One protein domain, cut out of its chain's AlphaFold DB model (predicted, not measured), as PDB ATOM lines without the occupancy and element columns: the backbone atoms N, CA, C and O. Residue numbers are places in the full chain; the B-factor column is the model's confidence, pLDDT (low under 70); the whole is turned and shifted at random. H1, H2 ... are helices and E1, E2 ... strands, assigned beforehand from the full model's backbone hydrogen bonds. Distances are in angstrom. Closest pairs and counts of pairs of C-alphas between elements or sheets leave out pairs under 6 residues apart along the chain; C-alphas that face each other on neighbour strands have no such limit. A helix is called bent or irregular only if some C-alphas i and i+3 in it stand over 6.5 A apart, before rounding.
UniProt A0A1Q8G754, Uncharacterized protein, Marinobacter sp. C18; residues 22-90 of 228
ATOM      1  N   VAL A  22      95.823 102.611 150.463       92.88
ATOM      2  CA  VAL A  22      95.030 102.695 149.236       92.88
ATOM      3  C   VAL A  22      94.819 104.158 148.859       92.88
ATOM      4  O   VAL A  22      95.107 105.060 149.641       92.88
ATOM      5  N   HIS A  23      94.296 104.402 147.668       94.25
ATOM      6  CA  HIS A  23      93.837 105.714 147.232       94.25
ATOM      7  C   HIS A  23      92.315 105.749 147.274       94.25
ATOM      8  O   HIS A  23      91.664 104.794 146.843       94.25
ATOM      9  N   VAL A  24      91.754 106.840 147.782       94.25
ATOM     10  CA  VAL A  24      90.308 107.033 147.922       94.25
ATOM     11  C   VAL A  24      89.892 108.212 147.058       94.25
ATOM     12  O   VAL A  24      90.362 109.329 147.254       94.25
ATOM     13  N   ALA A  25      89.029 107.958 146.081       93.44
ATOM     14  CA  ALA A  25      88.495 108.967 145.182       93.44
ATOM     15  C   ALA A  25      87.049 109.307 145.554       93.44
ATOM     16  O   ALA A  25      86.221 108.415 145.765       93.44
ATOM     17  N   ARG A  26      86.748 110.606 145.599       93.88
ATOM     18  CA  ARG A  26      85.448 111.158 145.983       93.88
ATOM     19  C   ARG A  26      84.945 112.174 144.977       93.88
ATOM     20  O   ARG A  26      85.723 112.873 144.326       93.88
ATOM     21  N   THR A  27      83.631 112.278 144.895       92.06
ATOM     22  CA  THR A  27      82.947 113.362 144.189       92.06
ATOM     23  C   THR A  27      83.089 114.693 144.943       92.06
ATOM     24  O   THR A  27      83.470 114.730 146.115       92.06
ATOM     25  N   ASP A  28      82.721 115.804 144.299       89.88
ATOM     26  CA  ASP A  28      82.761 117.146 144.908       89.88
ATOM     27  C   ASP A  28      81.866 117.289 146.152       89.88
ATOM     28  O   ASP A  28      82.122 118.127 147.018       89.88
ATOM     29  N   ASN A  29      80.802 116.487 146.251       89.38
ATOM     30  CA  ASN A  29      79.925 116.437 147.422       89.38
ATOM     31  C   ASN A  29      80.416 115.471 148.518       89.38
ATOM     32  O   ASN A  29      79.764 115.375 149.555       89.38
ATOM     33  N   GLY A  30      81.571 114.826 148.328       87.31
ATOM     34  CA  GLY A  30      82.232 113.978 149.323       87.31
ATOM     35  C   GLY A  30      81.847 112.497 149.280       87.31
ATOM     36  O   GLY A  30      82.383 111.723 150.081       87.31
ATOM     37  N   ASP A  31      80.977 112.094 148.351       89.62
ATOM     38  CA  ASP A  31      80.545 110.703 148.215       89.62
ATOM     39  C   ASP A  31      81.715 109.828 147.750       89.62
ATOM     40  O   ASP A  31      82.531 110.230 146.911       89.62
ATOM     41  N   LEU A  32      81.810 108.626 148.321       92.25
ATOM     42  CA  LEU A  32      82.836 107.657 147.958       92.25
ATOM     43  C   LEU A  32      82.564 107.134 146.545       92.25
ATOM     44  O   LEU A  32      81.541 106.507 146.299       92.25
ATOM     45  N   GLN A  33      83.499 107.366 145.624       92.94
ATOM     46  CA  GLN A  33      83.347 106.948 144.230       92.94
ATOM     47  C   GLN A  33      84.182 105.711 143.902       92.94
ATOM     48  O   GLN A  33      83.734 104.849 143.145       92.94
ATOM     49  N   CYS A  34      85.414 105.641 144.414       93.81
ATOM     50  CA  CYS A  34      86.313 104.521 144.162       93.81
ATOM     51  C   CYS A  34      87.384 104.403 145.253       93.81
ATOM     52  O   CYS A  34      87.890 105.407 145.752       93.81
ATOM     53  N   VAL A  35      87.771 103.172 145.576       94.25
ATOM     54  CA  VAL A  35      88.970 102.843 146.348       94.25
ATOM     55  C   VAL A  35      89.870 101.989 145.463       94.25
ATOM     56  O   VAL A  35      89.417 101.002 144.886       94.25
ATOM     57  N   THR A  36      91.146 102.351 145.343       94.88
ATOM     58  CA  THR A  36      92.095 101.619 144.495       94.88
ATOM     59  C   THR A  36      93.485 101.549 145.113       94.88
ATOM     60  O   THR A  36      93.996 102.536 145.634       94.88
ATOM     61  N   ALA A  37      94.136 100.391 145.024       93.19
ATOM     62  CA  ALA A  37      95.562 100.245 145.322       93.19
ATOM     63  C   ALA A  37      96.459 100.536 144.098       93.19
ATOM     64  O   ALA A  37      97.681 100.415 144.174       93.19
ATOM     65  N   ASN A  38      95.873 100.890 142.950       93.50
ATOM     66  CA  ASN A  38      96.588 101.122 141.701       93.50
ATOM     67  C   ASN A  38      96.851 102.617 141.476       93.50
ATOM     68  O   ASN A  38      95.948 103.376 141.115       93.50
ATOM     69  N   ASP A  39      98.119 103.018 141.581       92.56
ATOM     70  CA  ASP A  39      98.559 104.398 141.348       92.56
ATOM     71  C   ASP A  39      98.106 104.949 139.991       92.56
ATOM     72  O   ASP A  39      97.725 106.111 139.886       92.56
ATOM     73  N   SER A  40      98.129 104.141 138.927       92.75
ATOM     74  CA  SER A  40      97.735 104.614 137.592       92.75
ATOM     75  C   SER A  40      96.242 104.929 137.529       92.75
ATOM     76  O   SER A  40      95.855 105.931 136.933       92.75
ATOM     77  N   GLN A  41      95.408 104.111 138.174       92.81
ATOM     78  CA  GLN A  41      93.972 104.368 138.274       92.81
ATOM     79  C   GLN A  41      93.692 105.615 139.115       92.81
ATOM     80  O   GLN A  41      92.898 106.455 138.701       92.81
ATOM     81  N   ALA A  42      94.402 105.784 140.231       92.75
ATOM     82  CA  ALA A  42      94.296 106.973 141.068       92.75
ATOM     83  C   ALA A  42      94.612 108.262 140.281       92.75
ATOM     84  O   ALA A  42      93.844 109.223 140.325       92.75
ATOM     85  N   HIS A  43      95.683 108.267 139.477       92.06
ATOM     86  CA  HIS A  43      96.019 109.411 138.620       92.06
ATOM     87  C   HIS A  43      94.953 109.700 137.551       92.06
ATOM     88  O   HIS A  43      94.711 110.867 137.247       92.06
ATOM     89  N   MET A  44      94.312 108.671 136.981       93.69
ATOM     90  CA  MET A  44      93.214 108.868 136.026       93.69
ATOM     91  C   MET A  44      91.990 109.501 136.700       93.69
ATOM     92  O   MET A  44      91.469 110.484 136.185       93.69
ATOM     93  N   LEU A  45      91.594 109.012 137.878       92.75
ATOM     94  CA  LEU A  45      90.460 109.549 138.642       92.75
ATOM     95  C   LEU A  45      90.675 111.021 139.032       92.75
ATOM     96  O   LEU A  45      89.770 111.843 138.898       92.75
ATOM     97  N   ALA A  46      91.896 111.389 139.433       91.62
ATOM     98  CA  ALA A  46      92.245 112.787 139.689       91.62
ATOM     99  C   ALA A  46      92.157 113.658 138.419       91.62
ATOM    100  O   ALA A  46      91.724 114.808 138.480       91.62
ATOM    101  N   ALA A  47      92.541 113.123 137.254       92.94
ATOM    102  CA  ALA A  47      92.428 113.833 135.977       92.94
ATOM    103  C   ALA A  47      90.968 114.027 135.522       92.94
ATOM    104  O   ALA A  47      90.682 114.965 134.778       92.94
ATOM    105  N   GLU A  48      90.049 113.182 135.993       93.12
ATOM    106  CA  GLU A  48      88.600 113.299 135.785       93.12
ATOM    107  C   GLU A  48      87.932 114.317 136.728       93.12
ATOM    108  O   GLU A  48      86.738 114.582 136.603       93.12
ATOM    109  N   GLY A  49      88.705 114.942 137.623       91.94
ATOM    110  CA  GLY A  49      88.234 115.992 138.526       91.94
ATOM    111  C   GLY A  49      87.737 115.489 139.880       91.94
ATOM    112  O   GLY A  49      87.191 116.285 140.633       91.94
ATOM    113  N   LEU A  50      87.935 114.208 140.210       93.12
ATOM    114  CA  LEU A  50      87.609 113.682 141.537       93.12
ATOM    115  C   LEU A  50      88.631 114.143 142.584       93.12
ATOM    116  O   LEU A  50      89.831 114.252 142.307       93.12
ATOM    117  N   SER A  51      88.161 114.363 143.812       92.94
ATOM    118  CA  SER A  51      89.035 114.591 144.962       92.94
ATOM    119  C   SER A  51      89.711 113.278 145.342       92.94
ATOM    120  O   SER A  51      89.032 112.267 145.509       92.94
ATOM    121  N   LEU A  52      91.037 113.289 145.482       92.69
ATOM    122  CA  LEU A  52      91.827 112.086 145.721       92.69
ATOM    123  C   LEU A  52      92.610 112.190 147.032       92.69
ATOM    124  O   LEU A  52      93.522 113.010 147.151       92.69
ATOM    125  N   ASP A  53      92.304 111.298 147.968       90.62
ATOM    126  CA  ASP A  53      93.123 111.041 149.147       90.62
ATOM    127  C   ASP A  53      94.128 109.929 148.811       90.62
ATOM    128  O   ASP A  53      93.756 108.797 148.495       90.62
ATOM    129  N   ILE A  54      95.417 110.273 148.813       88.62
ATOM    130  CA  ILE A  54      96.511 109.385 148.394       88.62
ATOM    131  C   ILE A  54      97.132 108.719 149.623       88.62
ATOM    132  O   ILE A  54      97.403 109.388 150.622       88.62
ATOM    133  N   ASN A  55      97.457 107.429 149.511       86.25
ATOM    134  CA  ASN A  55      98.077 106.634 150.577       86.25
ATOM    135  C   ASN A  55      97.261 106.635 151.884       86.25
ATOM    136  O   ASN A  55      97.817 106.664 152.984       86.25
ATOM    137  N   THR A  56      95.937 106.599 151.762       88.69
ATOM    138  CA  THR A  56      95.011 106.459 152.880       88.69
ATOM    139  C   THR A  56      95.248 105.114 153.567       88.69
ATOM    140  O   THR A  56      95.202 104.071 152.905       88.69
ATOM    141  N   PRO A  57      95.505 105.091 154.889       88.94
ATOM    142  CA  PRO A  57      95.569 103.843 155.636       88.94
ATOM    143  C   PRO A  57      94.240 103.099 155.518       88.94
ATOM    144  O   PRO A  57      93.190 103.693 155.765       88.94
ATOM    145  N   VAL A  58      94.276 101.801 155.202       86.81
ATOM    146  CA  VAL A  58      93.055 100.992 155.016       86.81
ATOM    147  C   VAL A  58      92.107 101.080 156.219       86.81
ATOM    148  O   VAL A  58      90.892 101.111 156.045       86.81
ATOM    149  N   ALA A  59      92.659 101.209 157.428       81.19
ATOM    150  CA  ALA A  59      91.930 101.445 158.675       81.19
ATOM    151  C   ALA A  59      90.845 102.524 158.573       81.19
ATOM    152  O   ALA A  59      89.762 102.393 159.139       81.19
ATOM    153  N   ARG A  60      91.144 103.602 157.842       84.19
ATOM    154  CA  ARG A  60      90.264 104.762 157.744       84.19
ATOM    155  C   ARG A  60      89.074 104.514 156.836       84.19
ATOM    156  O   ARG A  60      88.087 105.214 156.991       84.19
ATOM    157  N   LEU A  61      89.112 103.507 155.957       84.19
ATOM    158  CA  LEU A  61      88.015 103.223 155.026       84.19
ATOM    159  C   LEU A  61      86.679 102.989 155.745       84.19
ATOM    160  O   LEU A  61      85.644 103.415 155.236       84.19
ATOM    161  N   LEU A  62      86.698 102.357 156.926       80.00
ATOM    162  CA  LEU A  62      85.493 102.144 157.738       80.00
ATOM    163  C   LEU A  62      84.871 103.473 158.190       80.00
ATOM    164  O   LEU A  62      83.664 103.657 158.070       80.00
ATOM    165  N   GLU A  63      85.700 104.417 158.641       74.50
ATOM    166  CA  GLU A  63      85.286 105.770 159.048       74.50
ATOM    167  C   GLU A  63      84.880 106.640 157.848       74.50
ATOM    168  O   GLU A  63      84.112 107.591 157.968       74.50
ATOM    169  N   GLU A  64      85.415 106.312 156.678       73.94
ATOM    170  CA  GLU A  64      85.356 107.101 155.454       73.94
ATOM    171  C   GLU A  64      84.195 106.736 154.517       73.94
ATOM    172  O   GLU A  64      84.128 107.238 153.387       73.94
ATOM    173  N   GLY A  65      83.267 105.906 155.000       77.81
ATOM    174  CA  GLY A  65      82.006 105.593 154.333       77.81
ATOM    175  C   GLY A  65      81.958 104.234 153.641       77.81
ATOM    176  O   GLY A  65      80.914 103.902 153.091       77.81
ATOM    177  N   LEU A  66      83.018 103.412 153.701       83.75
ATOM    178  CA  LEU A  66      83.015 102.092 153.053       83.75
ATOM    179  C   LEU A  66      81.873 101.196 153.552       83.75
ATOM    180  O   LEU A  66      81.343 100.423 152.771       83.75
ATOM    181  N   LEU A  67      81.480 101.301 154.826       79.81
ATOM    182  CA  LEU A  67      80.375 100.512 155.387       79.81
ATOM    183  C   LEU A  67      79.004 100.866 154.780       79.81
ATOM    184  O   LEU A  67      78.083 100.054 154.836       79.81
ATOM    185  N   GLY A  68      78.864 102.058 154.194       83.19
ATOM    186  CA  GLY A  68      77.662 102.466 153.464       83.19
ATOM    187  C   GLY A  68      77.629 101.977 152.017       83.19
ATOM    188  O   GLY A  68      76.588 102.075 151.373       83.19
ATOM    189  N   GLU A  69      78.734 101.423 151.520       89.94
ATOM    190  CA  GLU A  69      78.901 101.000 150.134       89.94
ATOM    191  C   GLU A  69      79.108  99.491 150.041       89.94
ATOM    192  O   GLU A  69      79.536  98.832 150.986       89.94
ATOM    193  N   LYS A  70      78.823  98.912 148.877       92.69
ATOM    194  CA  LYS A  70      79.252  97.541 148.596       92.69
ATOM    195  C   LYS A  70      80.693  97.604 148.130       92.69
ATOM    196  O   LYS A  70      80.988  98.303 147.162       92.69
ATOM    197  N   ALA A  71      81.593  96.843 148.752       93.25
ATOM    198  CA  ALA A  71      83.005  96.871 148.369       93.25
ATOM    199  C   ALA A  71      83.177  96.611 146.864       93.25
ATOM    200  O   ALA A  71      83.910  97.315 146.181       93.25
ATOM    201  N   HIS A  72      82.403  95.673 146.320       92.38
ATOM    202  CA  HIS A  72      82.444  95.308 144.909       92.38
ATOM    203  C   HIS A  72      81.891  96.351 143.923       92.38
ATOM    204  O   HIS A  72      81.956  96.102 142.716       92.38
ATOM    205  N   ASP A  73      81.281  97.435 144.408       94.50
ATOM    206  CA  ASP A  73      80.831  98.566 143.589       94.50
ATOM    207  C   ASP A  73      81.894  99.673 143.537       94.50
ATOM    208  O   ASP A  73      81.967 100.405 142.549       94.50
ATOM    209  N   VAL A  74      82.760  99.765 144.556       94.56
ATOM    210  CA  VAL A  74      83.746 100.852 144.698       94.56
ATOM    211  C   VAL A  74      85.203 100.410 144.550       94.56
ATOM    212  O   VAL A  74      86.068 101.262 144.349       94.56
ATOM    213  N   MET A  75      85.513  99.115 144.628       95.19
ATOM    214  CA  MET A  75      86.879  98.605 144.466       95.19
ATOM    215  C   MET A  75      86.945  97.297 143.680       95.19
ATOM    216  O   MET A  75      85.986  96.527 143.614       95.19
ATOM    217  N   ASP A  76      88.107  97.045 143.079       96.06
ATOM    218  CA  ASP A  76      88.402  95.795 142.383       96.06
ATOM    219  C   ASP A  76      88.938  94.704 143.329       96.06
ATOM    220  O   ASP A  76      89.214  94.939 144.507       96.06
ATOM    221  N   ASP A  77      89.054  93.473 142.816       97.00
ATOM    222  CA  ASP A  77      89.465  92.310 143.617       97.00
ATOM    223  C   ASP A  77      90.893  92.423 144.163       97.00
ATOM    224  O   ASP A  77      91.165  92.001 145.285       97.00
ATOM    225  N   GLU A  78      91.809  93.023 143.402       95.94
ATOM    226  CA  GLU A  78      93.191  93.198 143.851       95.94
ATOM    227  C   GLU A  78      93.285  94.232 144.979       95.94
ATOM    228  O   GLU A  78      93.977  93.995 145.970       95.94
ATOM    229  N   THR A  79      92.527  95.328 144.896       95.94
ATOM    230  CA  THR A  79      92.401  96.294 145.994       95.94
ATOM    231  C   THR A  79      91.726  95.658 147.207       95.94
ATOM    232  O   THR A  79      92.196  95.834 148.330       95.94
ATOM    233  N   TRP A  80      90.676  94.860 147.003       96.75
ATOM    234  CA  TRP A  80      89.987  94.156 148.085       96.75
ATOM    235  C   TRP A  80      90.895  93.174 148.828       96.75
ATOM    236  O   TRP A  80      90.910  93.170 150.055       96.75
ATOM    237  N   LYS A  81      91.721  92.399 148.118       95.31
ATOM    238  CA  LYS A  81      92.685  91.469 148.736       95.31
ATOM    239  C   LYS A  81      93.741  92.172 149.588       95.31
ATOM    240  O   LYS A  81      94.301  91.545 150.484       95.31
ATOM    241  N   ILE A  82      94.008  93.451 149.326       93.00
ATOM    242  CA  ILE A  82      94.871  94.294 150.160       93.00
ATOM    243  C   ILE A  82      94.079  94.862 151.342       93.00
ATOM    244  O   ILE A  82      94.565  94.848 152.472       93.00
ATOM    245  N   ALA A  83      92.863  95.351 151.096       93.00
ATOM    246  CA  ALA A  83      92.081  96.055 152.101       93.00
ATOM    247  C   ALA A  83      91.446  95.115 153.142       93.00
ATOM    248  O   ALA A  83      91.548  95.348 154.343       93.00
ATOM    249  N   ALA A  84      90.801  94.034 152.708       93.69
ATOM    250  CA  ALA A  84      89.992  93.176 153.570       93.69
ATOM    251  C   ALA A  84      90.748  92.570 154.771       93.69
ATOM    252  O   ALA A  84      90.180  92.578 155.869       93.69
ATOM    253  N   PRO A  85      92.007  92.094 154.642       91.88
ATOM    254  CA  PRO A  85      92.758  91.579 155.788       91.88
ATOM    255  C   PRO A  85      93.007  92.636 156.868       91.88
ATOM    256  O   PRO A  85      92.894  92.337 158.055       91.88
ATOM    257  N   GLU A  86      93.303  93.873 156.464       90.00
ATOM    258  CA  GLU A  86      93.491  94.988 157.392       90.00
ATOM    259  C   GLU A  86      92.161  95.370 158.043       90.00
ATOM    260  O   GLU A  86      92.100  95.479 159.262       90.00
ATOM    261  N   LEU A  87      91.074  95.484 157.265       89.12
ATOM    262  CA  LEU A  87      89.732  95.798 157.778       89.12
ATOM    263  C   LEU A  87      89.265  94.791 158.834       89.12
ATOM    264  O   LEU A  87      88.667  95.177 159.837       89.12
ATOM    265  N   LYS A  88      89.591  93.506 158.658       87.31
ATOM    266  CA  LYS A  88      89.314  92.468 159.657       87.31
ATOM    267  C   LYS A  88      90.000  92.741 160.999       87.31
ATOM    268  O   LYS A  88      89.434  92.429 162.043       87.31
ATOM    269  N   GLY A  89      91.190  93.341 160.990       80.62
ATOM    270  CA  GLY A  89      91.921  93.722 162.200       80.62
ATOM    271  C   GLY A  89      91.252  94.827 163.027       80.62
ATOM    272  O   GLY A  89      91.582  94.969 164.203       80.62
ATOM    273  N   TYR A  90      90.305  95.571 162.445       74.75
ATOM    274  CA  TYR A  90      89.582  96.674 163.097       74.75
ATOM    275  C   TYR A  90      88.207  96.278 163.642       74.75
ATOM    276  O   TYR A  90      87.455  97.141 164.088       74.75
TER     277      TYR A  90
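What this domain is: This is residues 22 to 90 of the 228 residues of an uncharacterized protein of Marinobacter sp. C18 (UniProt A0A1Q8G754). A small, strongly twisted three-stranded sheet forms the middle, with helix H1 running along the strands over one face. The longest helix, H4, packs near Val 22 of E1 and Thr 36 of E2, with the short H2 beside its residues 83 to 87 and the short H3 by edge strand E2; H1 and H4 do not meet. The printed part has 69 residues, with four named helices and three named strands in the order E1, E2, H1, E3, H2, H3, H4. The sheet runs E2, E1, E3, antiparallel throughout, and the class is mixed, helices and strands. The whole is compact, with a radius of gyration of the C-alphas of 11.0 A and spans of 32 by 23 by 19 A.

Where its parts are: E1, residues 22 to 26, begins at C-alpha 22 (95.030, 102.695, 149.236) and is 13.2 A long. E2 is residues 32 to 36, 11.6 A. H1, residues 39 to 47, is 12.5 A long. E3, residues 51 to 57, is 16.5 A long and ends at C-alpha 57 (95.569, 103.843, 155.636). H2 is residues 58 to 61 and H3 is residues 71 to 74. H4, residues 77 to 89, is 18.8 A long and ends at C-alpha 89 (91.921, 93.722, 162.200); it is irregular, but only just, with C-alphas 82 and 85 6.6 A apart.

How they stand to each other: E1 and E2 form a hairpin, antiparallel at 157 degrees; N 25 and O 34 are 2.8 A apart, within hydrogen-bond range. E1 and E3 are antiparallel at 152 degrees, with N 26 and O 51 at 2.8 A. H1 is on the sheet at a height of 8.8 A, over E1 and only just over E3, with 3 of its C-alphas; it runs along the strands, at 16 degrees to E1 on the local plane. The closest C-alphas of E1 and H1 are those of His 23 and Ala 42, 6.3 A apart. E2, H1 and E3 form a split strand-helix-strand unit, two strands running the same way with E1 between them in the sheet, and its crossover is right-handed. The sheet has helices on both faces, making three layers: H4 on one face, H1 on the other. Thr 36 and Thr 79 have the closest C-alphas of E2 and H4, 5.5 A apart. H2 touches H4 with residues 83 to 87 of H4 alone; the C-alphas of Val 58 and Ala 83 are closest, 5.8 A apart. H2 only grazes the sheet, and so does H3, whose Val 74 has its C-alpha 4.5 A from that of Cys 34 in E2. H3 and H4 are close but not clearly touching, the C-alphas of Ala 71 and Trp 80 being closest at 7.5 A. H1 is apart from H2, H3 and H4. In H1 every O i to N i+4 pair is within hydrogen-bond range, in H4 6 of 9; H2 and H3 are too short for such a pair.

The domain as a whole: The two C-alphas farthest apart are those of Ala 47 and Gly 89, 33.1 A. The printed part has no cut and no long link; H2 to H3, with 9 residues between, is short and the others are tight. The mean pLDDT of the printed part is 90.2, and no printed residue is under 70.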